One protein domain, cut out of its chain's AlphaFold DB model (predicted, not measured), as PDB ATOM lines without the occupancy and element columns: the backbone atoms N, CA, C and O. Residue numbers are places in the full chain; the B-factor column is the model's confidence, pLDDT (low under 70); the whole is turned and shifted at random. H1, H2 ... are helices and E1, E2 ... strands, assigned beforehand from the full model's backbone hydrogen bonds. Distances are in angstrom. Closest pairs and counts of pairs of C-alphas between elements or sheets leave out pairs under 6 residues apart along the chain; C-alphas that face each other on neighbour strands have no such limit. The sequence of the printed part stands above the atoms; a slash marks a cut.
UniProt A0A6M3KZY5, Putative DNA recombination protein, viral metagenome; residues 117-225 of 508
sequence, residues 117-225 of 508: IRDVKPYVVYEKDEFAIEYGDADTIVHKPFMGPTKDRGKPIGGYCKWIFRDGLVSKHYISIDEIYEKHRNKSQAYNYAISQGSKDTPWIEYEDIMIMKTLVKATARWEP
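What this domain is: This is residues 117 to 225 of the 508 residues of the protein "Putative DNA recombination protein" of viral metagenome (UniProt A0A6M3KZY5). A twisted sheet of three strands, E1, E4 and E5, has the long helix H4 packed slantwise over one face, while the hairpin of E2 and E3 stands loosely over the opposite face. At one end of the sheet H1 follows E5, and H2 and H3 lie beyond it at one end of the longest axis. The printed part has 109 residues, with five named strands followed by four named helices; the larger sheet runs E1, E4, E5 and is antiparallel, as is the pair E2 and E3. The class is mixed, helices and strands. The whole is only just compact, close to loose, with a radius of gyration of the C-alphas of 15.3 A and spans of 49 by 34 by 22 A.

How they stand to each other: E1, residues 117 to 126, is an edge strand and the antiparallel neighbour of the inner strand E4, residues 156 to 165, with N 121 and O 162 within hydrogen-bond range at 2.8 A. E4 and the edge strand E5, residues 170 to 176, form a hairpin, with N 161 and O 173 at 2.8 A. The sheet is twisted, its C-alphas lying up to 4.1 A off its best plane. E2, residues 130 to 134, and E3, residues 140 to 144, form another hairpin, with N 132 and O 142 at 2.9 A. The closest C-alphas of E1 and E2 are those of Val 125 and Phe 131, 7.3 A apart; E3 and E4 are apart. H4, residues 208 to 223, is on the larger sheet at a height of 7.9 A, over E1, E4 and E5, and runs slantwise to the strands, at 46 degrees to E1 on the local plane; helix and sheet make two layers, the helix on one face. Its closest C-alphas to E1 are Met 213 and Pro 122, 5.4 A apart. H1, residues 177 to 183, is on the same face, over none of the strands. H1 and residues 212 to 216 of H4 only just touch, with 3 pairs of C-alphas within 8 A, the closest being Ile 180 and Thr 215 at 6.9 A. H3, residues 203 to 206, is close to but not clearly touching H2, residues 189 to 196; the closest C-alphas are Trp 204 and Tyr 191, 6.6 A apart. H2 and H4 are apart. Every O i to N i+4 pair is within hydrogen-bond range in H1 and H2, 10 of 12 are in H4, and H3 is too short for such a pair.

Where its parts are: E1 begins at C-alpha 117 (115.582, 146.367, 101.410) and is 27.2 A long; E4 measures 27.4 A and E5 19.9 A. H4 measures 23.8 A and ends at C-alpha 223 (113.109, 148.481, 113.543).

The domain as a whole: The C-alphas farthest apart, Asp 167 and Gln 197, are 49.7 A apart. The printed part has no cut, and the link from E3 to E4, 11 residues, is long. The mean pLDDT of the printed part is 90.6; residue 138 is under 70.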
ATOM      1  N   ILE A 117     114.912 147.582 100.949       91.62
ATOM      2  CA  ILE A 117     115.582 146.367 101.410       91.62
ATOM      3  C   ILE A 117     115.951 145.490 100.209       91.62
ATOM      4  O   ILE A 117     115.100 145.020  99.450       91.62
ATOM      5  N   ARG A 118     117.251 145.225 100.047       92.88
ATOM      6  CA  ARG A 118     117.777 144.309  99.027       92.88
ATOM      7  C   ARG A 118     117.613 142.858  99.459       92.88
ATOM      8  O   ARG A 118     117.170 142.029  98.658       92.88
ATOM      9  N   ASP A 119     118.023 142.557 100.689       92.06
ATOM     10  CA  ASP A 119     118.081 141.197 101.224       92.06
ATOM     11  C   ASP A 119     118.102 141.194 102.760       92.06
ATOM     12  O   ASP A 119     118.548 142.159 103.383       92.06
ATOM     13  N   VAL A 120     117.660 140.092 103.365       94.62
ATOM     14  CA  VAL A 120     117.612 139.900 104.819       94.62
ATOM     15  C   VAL A 120     118.169 138.522 105.142       94.62
ATOM     16  O   VAL A 120     117.710 137.515 104.606       94.62
ATOM     17  N   LYS A 121     119.177 138.462 106.013       95.19
ATOM     18  CA  LYS A 121     119.907 137.223 106.307       95.19
ATOM     19  C   LYS A 121     119.926 136.927 107.809       95.19
ATOM     20  O   LYS A 121     120.783 137.483 108.504       95.19
ATOM     21  N   PRO A 122     119.018 136.071 108.307       96.56
ATOM     22  CA  PRO A 122     119.062 135.578 109.677       96.56
ATOM     23  C   PRO A 122     120.072 134.430 109.828       96.56
ATOM     24  O   PRO A 122     120.214 133.590 108.940       96.56
ATOM     25  N   TYR A 123     120.751 134.374 110.972       96.19
ATOM     26  CA  TYR A 123     121.702 133.324 111.328       96.19
ATOM     27  C   TYR A 123     121.545 132.930 112.793       96.19
ATOM     28  O   TYR A 123     121.402 133.790 113.661       96.19
ATOM     29  N   VAL A 124     121.636 131.628 113.059       96.69
ATOM     30  CA  VAL A 124     121.700 131.069 114.414       96.69
ATOM     31  C   VAL A 124     123.164 130.895 114.809       96.69
ATOM     32  O   VAL A 124     123.983 130.480 113.980       96.69
ATOM     33  N   VAL A 125     123.475 131.232 116.057       96.75
ATOM     34  CA  VAL A 125     124.806 131.132 116.662       96.75
ATOM     35  C   VAL A 125     124.773 130.048 117.734       96.75
ATOM     36  O   VAL A 125     123.844 130.007 118.544       96.75
ATOM     37  N   TYR A 126     125.790 129.191 117.756       97.06
ATOM     38  CA  TYR A 126     125.897 128.054 118.670       97.06
ATOM     39  C   TYR A 126     127.138 128.145 119.554       97.06
ATOM     40  O   TYR A 126     128.087 128.856 119.237       97.06
ATOM     41  N   GLU A 127     127.147 127.371 120.641       97.00
ATOM     42  CA  GLU A 127     128.215 127.353 121.655       97.00
ATOM     43  C   GLU A 127     129.635 127.193 121.088       97.00
ATOM     44  O   GLU A 127     130.574 127.747 121.655       97.00
ATOM     45  N   LYS A 128     129.819 126.426 120.002       97.12
ATOM     46  CA  LYS A 128     131.146 126.198 119.398       97.12
ATOM     47  C   LYS A 128     131.456 127.070 118.183       97.12
ATOM     48  O   LYS A 128     132.505 126.874 117.567       97.12
ATOM     49  N   ASP A 129     130.568 127.985 117.810       96.56
ATOM     50  CA  ASP A 129     130.876 128.952 116.760       96.56
ATOM     51  C   ASP A 129     131.857 130.006 117.290       96.56
ATOM     52  O   ASP A 129     131.791 130.416 118.450       96.56
ATOM     53  N   GLU A 130     132.764 130.488 116.437       96.06
ATOM     54  CA  GLU A 130     133.540 131.684 116.765       96.06
ATOM     55  C   GLU A 130     132.629 132.891 116.533       96.06
ATOM     56  O   GLU A 130     132.339 133.253 115.386       96.06
ATOM     57  N   PHE A 131     132.141 133.480 117.623       95.69
ATOM     58  CA  PHE A 131     131.211 134.598 117.578       95.69
ATOM     59  C   PHE A 131     131.691 135.762 118.442       95.69
ATOM     60  O   PHE A 131     131.983 135.593 119.625       95.69
ATOM     61  N   ALA A 132     131.735 136.951 117.848       92.75
ATOM     62  CA  ALA A 132     131.991 138.203 118.541       92.75
ATOM     63  C   ALA A 132     131.087 139.299 117.975       92.75
ATOM     64  O   ALA A 132     130.880 139.385 116.759       92.75
ATOM     65  N   ILE A 133     130.562 140.131 118.868       90.00
ATOM     66  CA  ILE A 133     129.761 141.299 118.531       90.00
ATOM     67  C   ILE A 133     130.297 142.509 119.285       90.00
ATOM     68  O   ILE A 133     130.529 142.446 120.491       90.00
ATOM     69  N   GLU A 134     130.496 143.597 118.559       90.12
ATOM     70  CA  GLU A 134     130.938 144.878 119.091       90.12
ATOM     71  C   GLU A 134     129.934 145.938 118.649       90.12
ATOM     72  O   GLU A 134     129.695 146.111 117.453       90.12
ATOM     73  N   TYR A 135     129.332 146.611 119.630       83.88
ATOM     74  CA  TYR A 135     128.444 147.747 119.408       83.88
ATOM     75  C   TYR A 135     129.245 149.037 119.588       83.88
ATOM     76  O   TYR A 135     129.922 149.205 120.607       83.88
ATOM     77  N   GLY A 136     129.185 149.935 118.612       77.38
ATOM     78  CA  GLY A 136     129.977 151.167 118.602       77.38
ATOM     79  C   GLY A 136     129.695 152.012 117.362       77.38
ATOM     80  O   GLY A 136     128.670 151.841 116.716       77.38
ATOM     81  N   ASP A 137     130.615 152.907 116.992       71.88
ATOM     82  CA  ASP A 137     130.435 153.770 115.809       71.88
ATOM     83  C   ASP A 137     130.325 152.974 114.492       71.88
ATOM     84  O   ASP A 137     129.752 153.444 113.509       71.88
ATOM     85  N   ALA A 138     130.868 151.753 114.470       69.12
ATOM     86  CA  ALA A 138     130.705 150.802 113.383       69.12
ATOM     87  C   ALA A 138     130.417 149.412 113.961       69.12
ATOM     88  O   ALA A 138     131.342 148.686 114.311       69.12
ATOM     89  N   ASP A 139     129.140 149.037 114.034       78.88
ATOM     90  CA  ASP A 139     128.738 147.732 114.565       78.88
ATOM     91  C   ASP A 139     129.396 146.580 113.790       78.88
ATOM     92  O   ASP A 139     129.191 146.402 112.576       78.88
ATOM     93  N   THR A 140     130.156 145.744 114.493       87.19
ATOM     94  CA  THR A 140     130.891 144.606 113.928       87.19
ATOM     95  C   THR A 140     130.349 143.291 114.471       87.19
ATOM     96  O   THR A 140     130.223 143.090 115.672       87.19
ATOM     97  N   ILE A 141     130.044 142.362 113.556       91.81
ATOM     98  CA  ILE A 141     129.710 140.973 113.884       91.81
ATOM     99  C   ILE A 141     130.716 140.076 113.176       91.81
ATOM    100  O   ILE A 141     130.788 140.072 111.942       91.81
ATOM    101  N   VAL A 142     131.446 139.287 113.955       93.50
ATOM    102  CA  VAL A 142     132.262 138.174 113.475       93.50
ATOM    103  C   VAL A 142     131.511 136.896 113.808       93.50
ATOM    104  O   VAL A 142     131.222 136.630 114.966       93.50
ATOM    105  N   HIS A 143     131.179 136.110 112.787       95.56
ATOM    106  CA  HIS A 143     130.565 134.797 112.959       95.56
ATOM    107  C   HIS A 143     131.251 133.803 112.028       95.56
ATOM    108  O   HIS A 143     131.087 133.887 110.808       95.56
ATOM    109  N   LYS A 144     132.004 132.859 112.594       95.69
ATOM    110  CA  LYS A 144     132.552 131.714 111.863       95.69
ATOM    111  C   LYS A 144     131.919 130.434 112.412       95.69
ATOM    112  O   LYS A 144     132.171 130.087 113.568       95.69
ATOM    113  N   PRO A 145     131.099 129.743 111.605       93.88
ATOM    114  CA  PRO A 145     130.471 128.503 112.028       93.88
ATOM    115  C   PRO A 145     131.499 127.429 112.379       93.88
ATOM    116  O   PRO A 145     132.536 127.302 111.722       93.88
ATOM    117  N   PHE A 146     131.176 126.604 113.368       94.38
ATOM    118  CA  PHE A 146     131.898 125.367 113.622       94.38
ATOM    119  C   PHE A 146     131.796 124.433 112.403       94.38
ATOM    120  O   PHE A 146     130.704 124.036 112.002       94.38
ATOM    121  N   MET A 147     132.942 124.056 111.829       94.06
ATOM    122  CA  MET A 147     133.014 123.254 110.595       94.06
ATOM    123  C   MET A 147     133.015 121.731 110.831       94.06
ATOM    124  O   MET A 147     133.157 120.961 109.882       94.06
ATOM    125  N   GLY A 148     132.908 121.277 112.085       91.19
ATOM    126  CA  GLY A 148     132.805 119.852 112.415       91.19
ATOM    127  C   GLY A 148     131.372 119.305 112.303       91.19
ATOM    128  O   GLY A 148     130.481 119.981 111.787       91.19
ATOM    129  N   PRO A 149     131.113 118.076 112.786       91.19
ATOM    130  CA  PRO A 149     129.782 117.475 112.713       91.19
ATOM    131  C   PRO A 149     128.722 118.323 113.432       91.19
ATOM    132  O   PRO A 149     128.928 118.734 114.572       91.19
ATOM    133  N   THR A 150     127.552 118.518 112.812       84.12
ATOM    134  CA  THR A 150     126.470 119.376 113.343       84.12
ATOM    135  C   THR A 150     126.053 119.014 114.769       84.12
ATOM    136  O   THR A 150     125.853 119.896 115.594       84.12
ATOM    137  N   LYS A 151     125.992 117.716 115.094       88.00
ATOM    138  CA  LYS A 151     125.666 117.220 116.445       88.00
ATOM    139  C   LYS A 151     126.626 117.717 117.533       88.00
ATOM    140  O   LYS A 151     126.256 117.771 118.700       88.00
ATOM    141  N   ASP A 152     127.849 118.064 117.145       92.38
ATOM    142  CA  ASP A 152     128.897 118.502 118.053       92.38
ATOM    143  C   ASP A 152     128.962 120.029 118.139       92.38
ATOM    144  O   ASP A 152     129.710 120.525 118.974       92.38
ATOM    145  N   ARG A 153     128.197 120.777 117.330       92.12
ATOM    146  CA  ARG A 153     128.197 122.253 117.284       92.12
ATOM    147  C   ARG A 153     127.707 122.907 118.587       92.12
ATOM    148  O   ARG A 153     128.030 124.063 118.846       92.12
ATOM    149  N   GLY A 154     127.025 122.139 119.438       94.25
ATOM    150  CA  GLY A 154     126.505 122.583 120.733       94.25
ATOM    151  C   GLY A 154     125.086 123.135 120.633       94.25
ATOM    152  O   GLY A 154     124.422 122.982 119.608       94.25
ATOM    153  N   LYS A 155     124.605 123.739 121.719       95.38
ATOM    154  CA  LYS A 155     123.276 124.367 121.773       95.38
ATOM    155  C   LYS A 155     123.284 125.746 121.103       95.38
ATOM    156  O   LYS A 155     124.343 126.377 121.041       95.38
ATOM    157  N   PRO A 156     122.134 126.237 120.610       96.12
ATOM    158  CA  PRO A 156     122.024 127.625 120.183       96.12
ATOM    159  C   PRO A 156     122.200 128.560 121.391       96.12
ATOM    160  O   PRO A 156     121.639 128.320 122.458       96.12
ATOM    161  N   ILE A 157     122.977 129.628 121.215       96.25
ATOM    162  CA  ILE A 157     123.219 130.672 122.232       96.25
ATOM    163  C   ILE A 157     122.556 132.007 121.872       96.25
ATOM    164  O   ILE A 157     122.360 132.875 122.722       96.25
ATOM    165  N   GLY A 158     122.136 132.149 120.616       96.06
ATOM    166  CA  GLY A 158     121.358 133.276 120.132       96.06
ATOM    167  C   GLY A 158     121.310 133.279 118.616       96.06
ATOM    168  O   GLY A 158     121.568 132.270 117.953       96.06
ATOM    169  N   GLY A 159     121.010 134.434 118.053       96.81
ATOM    170  CA  GLY A 159     121.092 134.626 116.619       96.81
ATOM    171  C   GLY A 159     121.097 136.092 116.246       96.81
ATOM    172  O   GLY A 159     120.847 136.965 117.073       96.81
ATOM    173  N   TYR A 160     121.406 136.369 114.989       95.81
ATOM    174  CA  TYR A 160     121.402 137.728 114.471       95.81
ATOM    175  C   TYR A 160     120.790 137.804 113.081       95.81
ATOM    176  O   TYR A 160     120.787 136.831 112.326       95.81
ATOM    177  N   CYS A 161     120.298 138.986 112.729       95.56
ATOM    178  CA  CYS A 161     119.783 139.299 111.407       95.56
ATOM    179  C   CYS A 161     120.625 140.402 110.763       95.56
ATOM    180  O   CYS A 161     120.948 141.393 111.417       95.56
ATOM    181  N   LYS A 162     120.979 140.231 109.484       94.56
ATOM    182  CA  LYS A 162     121.567 141.289 108.650       94.56
ATOM    183  C   LYS A 162     120.529 141.790 107.660       94.56
ATOM    184  O   LYS A 162     120.128 141.030 106.778       94.56
ATOM    185  N   TRP A 163     120.169 143.056 107.769       94.00
ATOM    186  CA  TRP A 163     119.309 143.765 106.830       94.00
ATOM    187  C   TRP A 163     120.192 144.537 105.868       94.00
ATOM    188  O   TRP A 163     120.962 145.400 106.281       94.00
ATOM    189  N   ILE A 164     120.149 144.162 104.593       93.56
ATOM    190  CA  ILE A 164     121.002 144.751 103.569       93.56
ATOM    191  C   ILE A 164     120.149 145.654 102.693       93.56
ATOM    192  O   ILE A 164     119.257 145.178 101.985       93.56
ATOM    193  N   PHE A 165     120.463 146.939 102.714       92.31
ATOM    194  CA  PHE A 165     119.774 147.963 101.947       92.31
ATOM    195  C   PHE A 165     120.327 148.072 100.528       92.31
ATOM    196  O   PHE A 165     121.425 147.593 100.214       92.31
ATOM    197  N   ARG A 166     119.544 148.668  99.626       91.00
ATOM    198  CA  ARG A 166     119.964 148.875  98.230       91.00
ATOM    199  C   ARG A 166     121.088 149.893  98.078       91.00
ATOM    200  O   ARG A 166     121.866 149.763  97.139       91.00
ATOM    201  N   ASP A 167     121.185 150.848  98.994       91.00
ATOM    202  CA  ASP A 167     122.260 151.846  99.057       91.00
ATOM    203  C   ASP A 167     123.593 151.277  99.586       91.00
ATOM    204  O   ASP A 167     124.621 151.950  99.537       91.00
ATOM    205  N   GLY A 168     123.597 150.019 100.041       87.38
ATOM    206  CA  GLY A 168     124.770 149.331 100.573       87.38
ATOM    207  C   GLY A 168     124.905 149.396 102.094       87.38
ATOM    208  O   GLY A 168     125.796 148.724 102.624       87.38
ATOM    209  N   LEU A 169     124.027 150.117 102.801       89.56
ATOM    210  CA  LEU A 169     123.972 150.074 104.261       89.56
ATOM    211  C   LEU A 169     123.592 148.668 104.743       89.56
ATOM    212  O   LEU A 169     122.862 147.918 104.084       89.56
ATOM    213  N   VAL A 170     124.120 148.296 105.909       91.62
ATOM    214  CA  VAL A 170     123.831 147.007 106.541       91.62
ATOM    215  C   VAL A 170     123.494 147.235 108.003       91.62
ATOM    216  O   VAL A 170     124.387 147.505 108.803       91.62
ATOM    217  N   SER A 171     122.221 147.061 108.340       90.88
ATOM    218  CA  SER A 171     121.757 147.031 109.724       90.88
ATOM    219  C   SER A 171     121.886 145.613 110.288       90.88
ATOM    220  O   SER A 171     121.701 144.617 109.572       90.88
ATOM    221  N   LYS A 172     122.290 145.500 111.553       92.50
ATOM    222  CA  LYS A 172     122.614 144.229 112.207       92.50
ATOM    223  C   LYS A 172     121.985 144.203 113.588       92.50
ATOM    224  O   LYS A 172     122.245 145.080 114.397       92.50
ATOM    225  N   HIS A 173     121.238 143.145 113.873       92.12
ATOM    226  CA  HIS A 173     120.568 142.980 115.160       92.12
ATOM    227  C   HIS A 173     120.836 141.600 115.717       92.12
ATOM    228  O   HIS A 173     120.579 140.617 115.024       92.12
ATOM    229  N   TYR A 174     121.325 141.519 116.950       94.56
ATOM    230  CA  TYR A 174     121.494 140.266 117.681       94.56
ATOM    231  C   TYR A 174     120.421 140.131 118.761       94.56
ATOM    232  O   TYR A 174     120.078 141.104 119.427       94.56
ATOM    233  N   ILE A 175     119.920 138.912 118.945       94.62
ATOM    234  CA  ILE A 175     118.967 138.553 119.994       94.62
ATOM    235  C   ILE A 175     119.493 137.294 120.690       94.62
ATOM    236  O   ILE A 175     119.881 136.322 120.030       94.62
ATOM    237  N   SER A 176     119.527 137.309 122.024       96.12
ATOM    238  CA  SER A 176     119.963 136.154 122.814       96.12
ATOM    239  C   SER A 176     118.960 135.005 122.718       96.12
ATOM    240  O   SER A 176     117.768 135.212 122.479       96.12
ATOM    241  N   ILE A 177     119.432 133.774 122.927       96.56
ATOM    242  CA  ILE A 177     118.536 132.615 122.878       96.56
ATOM    243  C   ILE A 177     117.468 132.665 123.976       96.56
ATOM    244  O   ILE A 177     116.316 132.311 123.724       96.56
ATOM    245  N   ASP A 178     117.825 133.173 125.158       95.81
ATOM    246  CA  ASP A 178     116.902 133.320 126.283       95.81
ATOM    247  C   ASP A 178     115.749 134.256 125.919       95.81
ATOM    248  O   ASP A 178     114.585 133.913 126.116       95.81
ATOM    249  N   GLU A 179     116.048 135.391 125.280       94.56
ATOM    250  CA  GLU A 179     115.022 136.329 124.833       94.56
ATOM    251  C   GLU A 179     114.087 135.701 123.788       94.56
ATOM    252  O   GLU A 179     112.865 135.851 123.881       94.56
ATOM    253  N   ILE A 180     114.634 134.953 122.824       94.44
ATOM    254  CA  ILE A 180     113.845 134.235 121.809       94.44
ATOM    255  C   ILE A 180     112.913 133.220 122.478       94.44
ATOM    256  O   ILE A 180     111.723 133.137 122.150       94.44
ATOM    257  N   TYR A 181     113.429 132.456 123.437       93.88
ATOM    258  CA  TYR A 181     112.643 131.444 124.125       93.88
ATOM    259  C   TYR A 181     111.563 132.050 125.020       93.88
ATOM    260  O   TYR A 181     110.414 131.610 124.963       93.88
ATOM    261  N   GLU A 182     111.890 133.068 125.812       90.12
ATOM    262  CA  GLU A 182     110.952 133.712 126.732       90.12
ATOM    263  C   GLU A 182     109.854 134.486 126.001       90.12
ATOM    264  O   GLU A 182     108.676 134.401 126.368       90.12
ATOM    265  N   LYS A 183     110.210 135.237 124.952       86.69
ATOM    266  CA  LYS A 183     109.254 136.107 124.260       86.69
ATOM    267  C   LYS A 183     108.413 135.379 123.219       86.69
ATOM    268  O   LYS A 183     107.288 135.824 122.994       86.69
ATOM    269  N   HIS A 184     108.906 134.280 122.639       86.62
ATOM    270  CA  HIS A 184     108.238 133.598 121.522       86.62
ATOM    271  C   HIS A 184     107.973 132.112 121.784       86.62
ATOM    272  O   HIS A 184     106.807 131.716 121.842       86.62
ATOM    273  N   ARG A 185     109.006 131.282 122.001       89.19
ATOM    274  CA  ARG A 185     108.823 129.820 122.149       89.19
ATOM    275  C   ARG A 185     107.856 129.469 123.275       89.19
ATOM    276  O   ARG A 185     106.881 128.759 123.056       89.19
ATOM    277  N   ASN A 186     108.106 130.000 124.468       88.50
ATOM    278  CA  ASN A 186     107.347 129.671 125.673       88.50
ATOM    279  C   ASN A 186     105.923 130.262 125.650       88.50
ATOM    280  O   ASN A 186     105.074 129.850 126.439       88.50
ATOM    281  N   LYS A 187     105.632 131.205 124.743       84.81
ATOM    282  CA  LYS A 187     104.272 131.723 124.516       84.81
ATOM    283  C   LYS A 187     103.494 130.924 123.474       84.81
ATOM    284  O   LYS A 187     102.268 130.976 123.488       84.81
ATOM    285  N   SER A 188     104.181 130.170 122.616       83.50
ATOM    286  CA  SER A 188     103.548 129.352 121.587       83.50
ATOM    287  C   SER A 188     102.681 128.261 122.214       83.50
ATOM    288  O   SER A 188     103.173 127.363 122.907       83.50
ATOM    289  N   GLN A 189     101.377 128.297 121.939       80.56
ATOM    290  CA  GLN A 189     100.461 127.262 122.425       80.56
ATOM    291  C   GLN A 189     100.818 125.871 121.897       80.56
ATOM    292  O   GLN A 189     100.723 124.901 122.644       80.56
ATOM    293  N   ALA A 190     101.261 125.768 120.640       80.25
ATOM    294  CA  ALA A 190     101.663 124.496 120.047       80.25
ATOM    295  C   ALA A 190     102.846 123.868 120.800       80.25
ATOM    296  O   ALA A 190     102.834 122.670 121.079       80.25
ATOM    297  N   TYR A 191     103.838 124.679 121.185       85.75
ATOM    298  CA  TYR A 191     104.961 124.222 122.003       85.75
ATOM    299  C   TYR A 191     104.493 123.774 123.392       85.75
ATOM    300  O   TYR A 191     104.752 122.642 123.798       85.75
ATOM    301  N   ASN A 192     103.732 124.619 124.091       85.88
ATOM    302  CA  ASN A 192     103.236 124.316 125.435       85.88
ATOM    303  C   ASN A 192     102.349 123.059 125.465       85.88
ATOM    304  O   ASN A 192     102.461 122.237 126.376       85.88
ATOM    305  N   TYR A 193     101.505 122.872 124.448       83.44
ATOM    306  CA  TYR A 193     100.690 121.673 124.291       83.44
ATOM    307  C   TYR A 193     101.552 120.427 124.067       83.44
ATOM    308  O   TYR A 193     101.367 119.437 124.778       83.44
ATOM    309  N   ALA A 194     102.527 120.479 123.152       85.00
ATOM    310  CA  ALA A 194     103.428 119.359 122.889       85.00
ATOM    311  C   ALA A 194     104.182 118.932 124.158       85.00
ATOM    312  O   ALA A 194     104.160 117.751 124.507       85.00
ATOM    313  N   ILE A 195     104.738 119.891 124.909       88.06
ATOM    314  CA  ILE A 195     105.405 119.623 126.192       88.06
ATOM    315  C   ILE A 195     104.436 118.992 127.201       88.06
ATOM    316  O   ILE A 195     104.786 117.995 127.832       88.06
ATOM    317  N   SER A 196     103.205 119.505 127.317       86.19
ATOM    318  CA  SER A 196     102.195 118.954 128.241       86.19
ATOM    319  C   SER A 196     101.813 117.502 127.930       86.19
ATOM    320  O   SER A 196     101.470 116.747 128.836       86.19
ATOM    321  N   GLN A 197     101.883 117.107 126.656       84.00
ATOM    322  CA  GLN A 197     101.586 115.753 126.187       84.00
ATOM    323  C   GLN A 197     102.831 114.851 126.137       84.00
ATOM    324  O   GLN A 197     102.733 113.708 125.699       84.00
ATOM    325  N   GLY A 198     104.013 115.351 126.525       84.50
ATOM    326  CA  GLY A 198     105.283 114.639 126.334       84.50
ATOM    327  C   GLY A 198     105.612 114.361 124.860       84.50
ATOM    328  O   GLY A 198     106.395 113.460 124.557       84.50
ATOM    329  N   SER A 199     104.999 115.108 123.942       84.44
ATOM    330  CA  SER A 199     105.180 114.983 122.501       84.44
ATOM    331  C   SER A 199     106.343 115.848 122.021       84.44
ATOM    332  O   SER A 199     106.627 116.913 122.568       84.44
ATOM    333  N   LYS A 200     106.998 115.396 120.952       81.50
ATOM    334  CA  LYS A 200     108.010 116.167 120.213       81.50
ATOM    335  C   LYS A 200     107.452 116.818 118.944       81.50
ATOM    336  O   LYS A 200     108.205 117.446 118.212       81.50
ATOM    337  N   ASP A 201     106.152 116.662 118.700       81.81
ATOM    338  CA  ASP A 201     105.440 117.146 117.513       81.81
ATOM    339  C   ASP A 201     105.180 118.660 117.608       81.81
ATOM    340  O   ASP A 201     104.076 119.121 117.903       81.81
ATOM    341  N   THR A 202     106.246 119.449 117.472       85.44
ATOM    342  CA  THR A 202     106.185 120.913 117.411       85.44
ATOM    343  C   THR A 202     107.379 121.470 116.630       85.44
ATOM    344  O   THR A 202     108.507 120.998 116.820       85.44
ATOM    345  N   PRO A 203     107.185 122.518 115.804       86.88
ATOM    346  CA  PRO A 203     108.270 123.137 115.042       86.88
ATOM    347  C   PRO A 203     109.446 123.605 115.902       86.88
ATOM    348  O   PRO A 203     110.586 123.557 115.462       86.88
ATOM    349  N   TRP A 204     109.189 124.008 117.149       88.94
ATOM    350  CA  TRP A 204     110.228 124.444 118.085       88.94
ATOM    351  C   TRP A 204     111.139 123.315 118.589       88.94
ATOM    352  O   TRP A 204     112.183 123.612 119.158       88.94
ATOM    353  N   ILE A 205     110.756 122.044 118.409       88.69
ATOM    354  CA  ILE A 205     111.584 120.876 118.751       88.69
ATOM    355  C   ILE A 205     112.183 120.257 117.485       88.69
ATOM    356  O   ILE A 205     113.365 119.926 117.471       88.69
ATOM    357  N   GLU A 206     111.389 120.089 116.426       88.44
ATOM    358  CA  GLU A 206     111.834 119.418 115.196       88.44
ATOM    359  C   GLU A 206     112.675 120.331 114.286       88.44
ATOM    360  O   GLU A 206     113.620 119.872 113.649       88.44
ATOM    361  N   TYR A 207     112.365 121.631 114.265       89.75
ATOM    362  CA  TYR A 207     112.956 122.624 113.364       89.75
ATOM    363  C   TYR A 207     113.352 123.903 114.118       89.75
ATOM    364  O   TYR A 207     113.029 125.016 113.694       89.75
ATOM    365  N   GLU A 208     114.047 123.747 115.248       92.56
ATOM    366  CA  GLU A 208     114.408 124.847 116.154       92.56
ATOM    367  C   GLU A 208     115.099 126.016 115.431       92.56
ATOM    368  O   GLU A 208     114.685 127.165 115.585       92.56
ATOM    369  N   ASP A 209     116.069 125.732 114.558       93.38
ATOM    370  CA  ASP A 209     116.806 126.753 113.804       93.38
ATOM    371  C   ASP A 209     115.891 127.624 112.939       93.38
ATOM    372  O   ASP A 209     116.045 128.845 112.882       93.38
ATOM    373  N   ILE A 210     114.910 127.003 112.279       92.81
ATOM    374  CA  ILE A 210     113.955 127.696 111.407       92.81
ATOM    375  C   ILE A 210     113.058 128.607 112.249       92.81
ATOM    376  O   ILE A 210     112.763 129.732 111.840       92.81
ATOM    377  N   MET A 211     112.660 128.156 113.441       93.06
ATOM    378  CA  MET A 211     111.852 128.952 114.365       93.06
ATOM    379  C   MET A 211     112.637 130.120 114.967       93.06
ATOM    380  O   MET A 211     112.098 131.227 115.076       93.06
ATOM    381  N   ILE A 212     113.919 129.916 115.279       95.44
ATOM    382  CA  ILE A 212     114.835 130.988 115.682       95.44
ATOM    383  C   ILE A 212     114.957 132.008 114.543       95.44
ATOM    384  O   ILE A 212     114.728 133.195 114.765       95.44
ATOM    385  N   MET A 213     115.223 131.572 113.306       95.62
ATOM    386  CA  MET A 213     115.329 132.468 112.144       95.62
ATOM    387  C   MET A 213     114.038 133.249 111.880       95.62
ATOM    388  O   MET A 213     114.095 134.459 111.662       95.62
ATOM    389  N   LYS A 214     112.872 132.593 111.948       94.12
ATOM    390  CA  LYS A 214     111.561 133.254 111.855       94.12
ATOM    391  C   LYS A 214     111.430 134.352 112.902       94.12
ATOM    392  O   LYS A 214     111.052 135.472 112.569       94.12
ATOM    393  N   THR A 215     111.777 134.034 114.144       94.00
ATOM    394  CA  THR A 215     111.681 134.963 115.270       94.00
ATOM    395  C   THR A 215     112.614 136.160 115.100       94.00
ATOM    396  O   THR A 215     112.178 137.291 115.292       94.00
ATOM    397  N   LEU A 216     113.858 135.935 114.667       95.25
ATOM    398  CA  LEU A 216     114.826 137.002 114.397       95.25
ATOM    399  C   LEU A 216     114.306 137.980 113.340       95.25
ATOM    400  O   LEU A 216     114.303 139.187 113.573       95.25
ATOM    401  N   VAL A 217     113.842 137.477 112.191       94.38
ATOM    402  CA  VAL A 217     113.324 138.341 111.118       94.38
ATOM    403  C   VAL A 217     112.082 139.093 111.596       94.38
ATOM    404  O   VAL A 217     112.018 140.308 111.438       94.38
ATOM    405  N   LYS A 218     111.137 138.401 112.242       92.06
ATOM    406  CA  LYS A 218     109.898 138.993 112.765       92.06
ATOM    407  C   LYS A 218     110.160 140.117 113.773       92.06
ATOM    408  O   LYS A 218     109.579 141.193 113.658       92.06
ATOM    409  N   ALA A 219     111.023 139.870 114.757       91.31
ATOM    410  CA  ALA A 219     111.323 140.834 115.812       91.31
ATOM    411  C   ALA A 219     112.051 142.067 115.258       91.31
ATOM    412  O   ALA A 219     111.687 143.195 115.582       91.31
ATOM    413  N   THR A 220     113.036 141.845 114.384       92.00
ATOM    414  CA  THR A 220     113.886 142.921 113.853       92.00
ATOM    415  C   THR A 220     113.201 143.743 112.764       92.00
ATOM    416  O   THR A 220     113.494 144.925 112.642       92.00
ATOM    417  N   ALA A 221     112.217 143.185 112.047       89.44
ATOM    418  CA  ALA A 221     111.447 143.910 111.030       89.44
ATOM    419  C   ALA A 221     110.754 145.176 111.565       89.44
ATOM    420  O   ALA A 221     110.492 146.094 110.797       89.44
ATOM    421  N   ARG A 222     110.473 145.242 112.876       85.50
ATOM    422  CA  ARG A 222     109.855 146.407 113.535       85.50
ATOM    423  C   ARG A 222     110.788 147.621 113.628       85.50
ATOM    424  O   ARG A 222     110.306 148.720 113.885       85.50
ATOM    425  N   TRP A 223     112.095 147.421 113.477       86.88
ATOM    426  CA  TRP A 223     113.109 148.481 113.543       86.88
ATOM    427  C   TRP A 223     113.542 148.982 112.166       86.88
ATOM    428  O   TRP A 223     114.268 149.965 112.073       86.88
ATOM    429  N   GLU A 224     113.094 148.313 111.108       90.62
ATOM    430  CA  GLU A 224     113.543 148.533 109.739       90.62
ATOM    431  C   GLU A 224     112.414 149.158 108.910       90.62
ATOM    432  O   GLU A 224     111.238 148.966 109.239       90.62
ATOM    433  N   PRO A 225     112.715 149.875 107.811       84.31
ATOM    434  CA  PRO A 225     111.705 150.415 106.899       84.31
ATOM    435  C   PRO A 225     111.112 149.294 106.023       84.31
ATOM    436  O   PRO A 225     111.219 149.283 104.796       84.31
TER     437      PRO A 225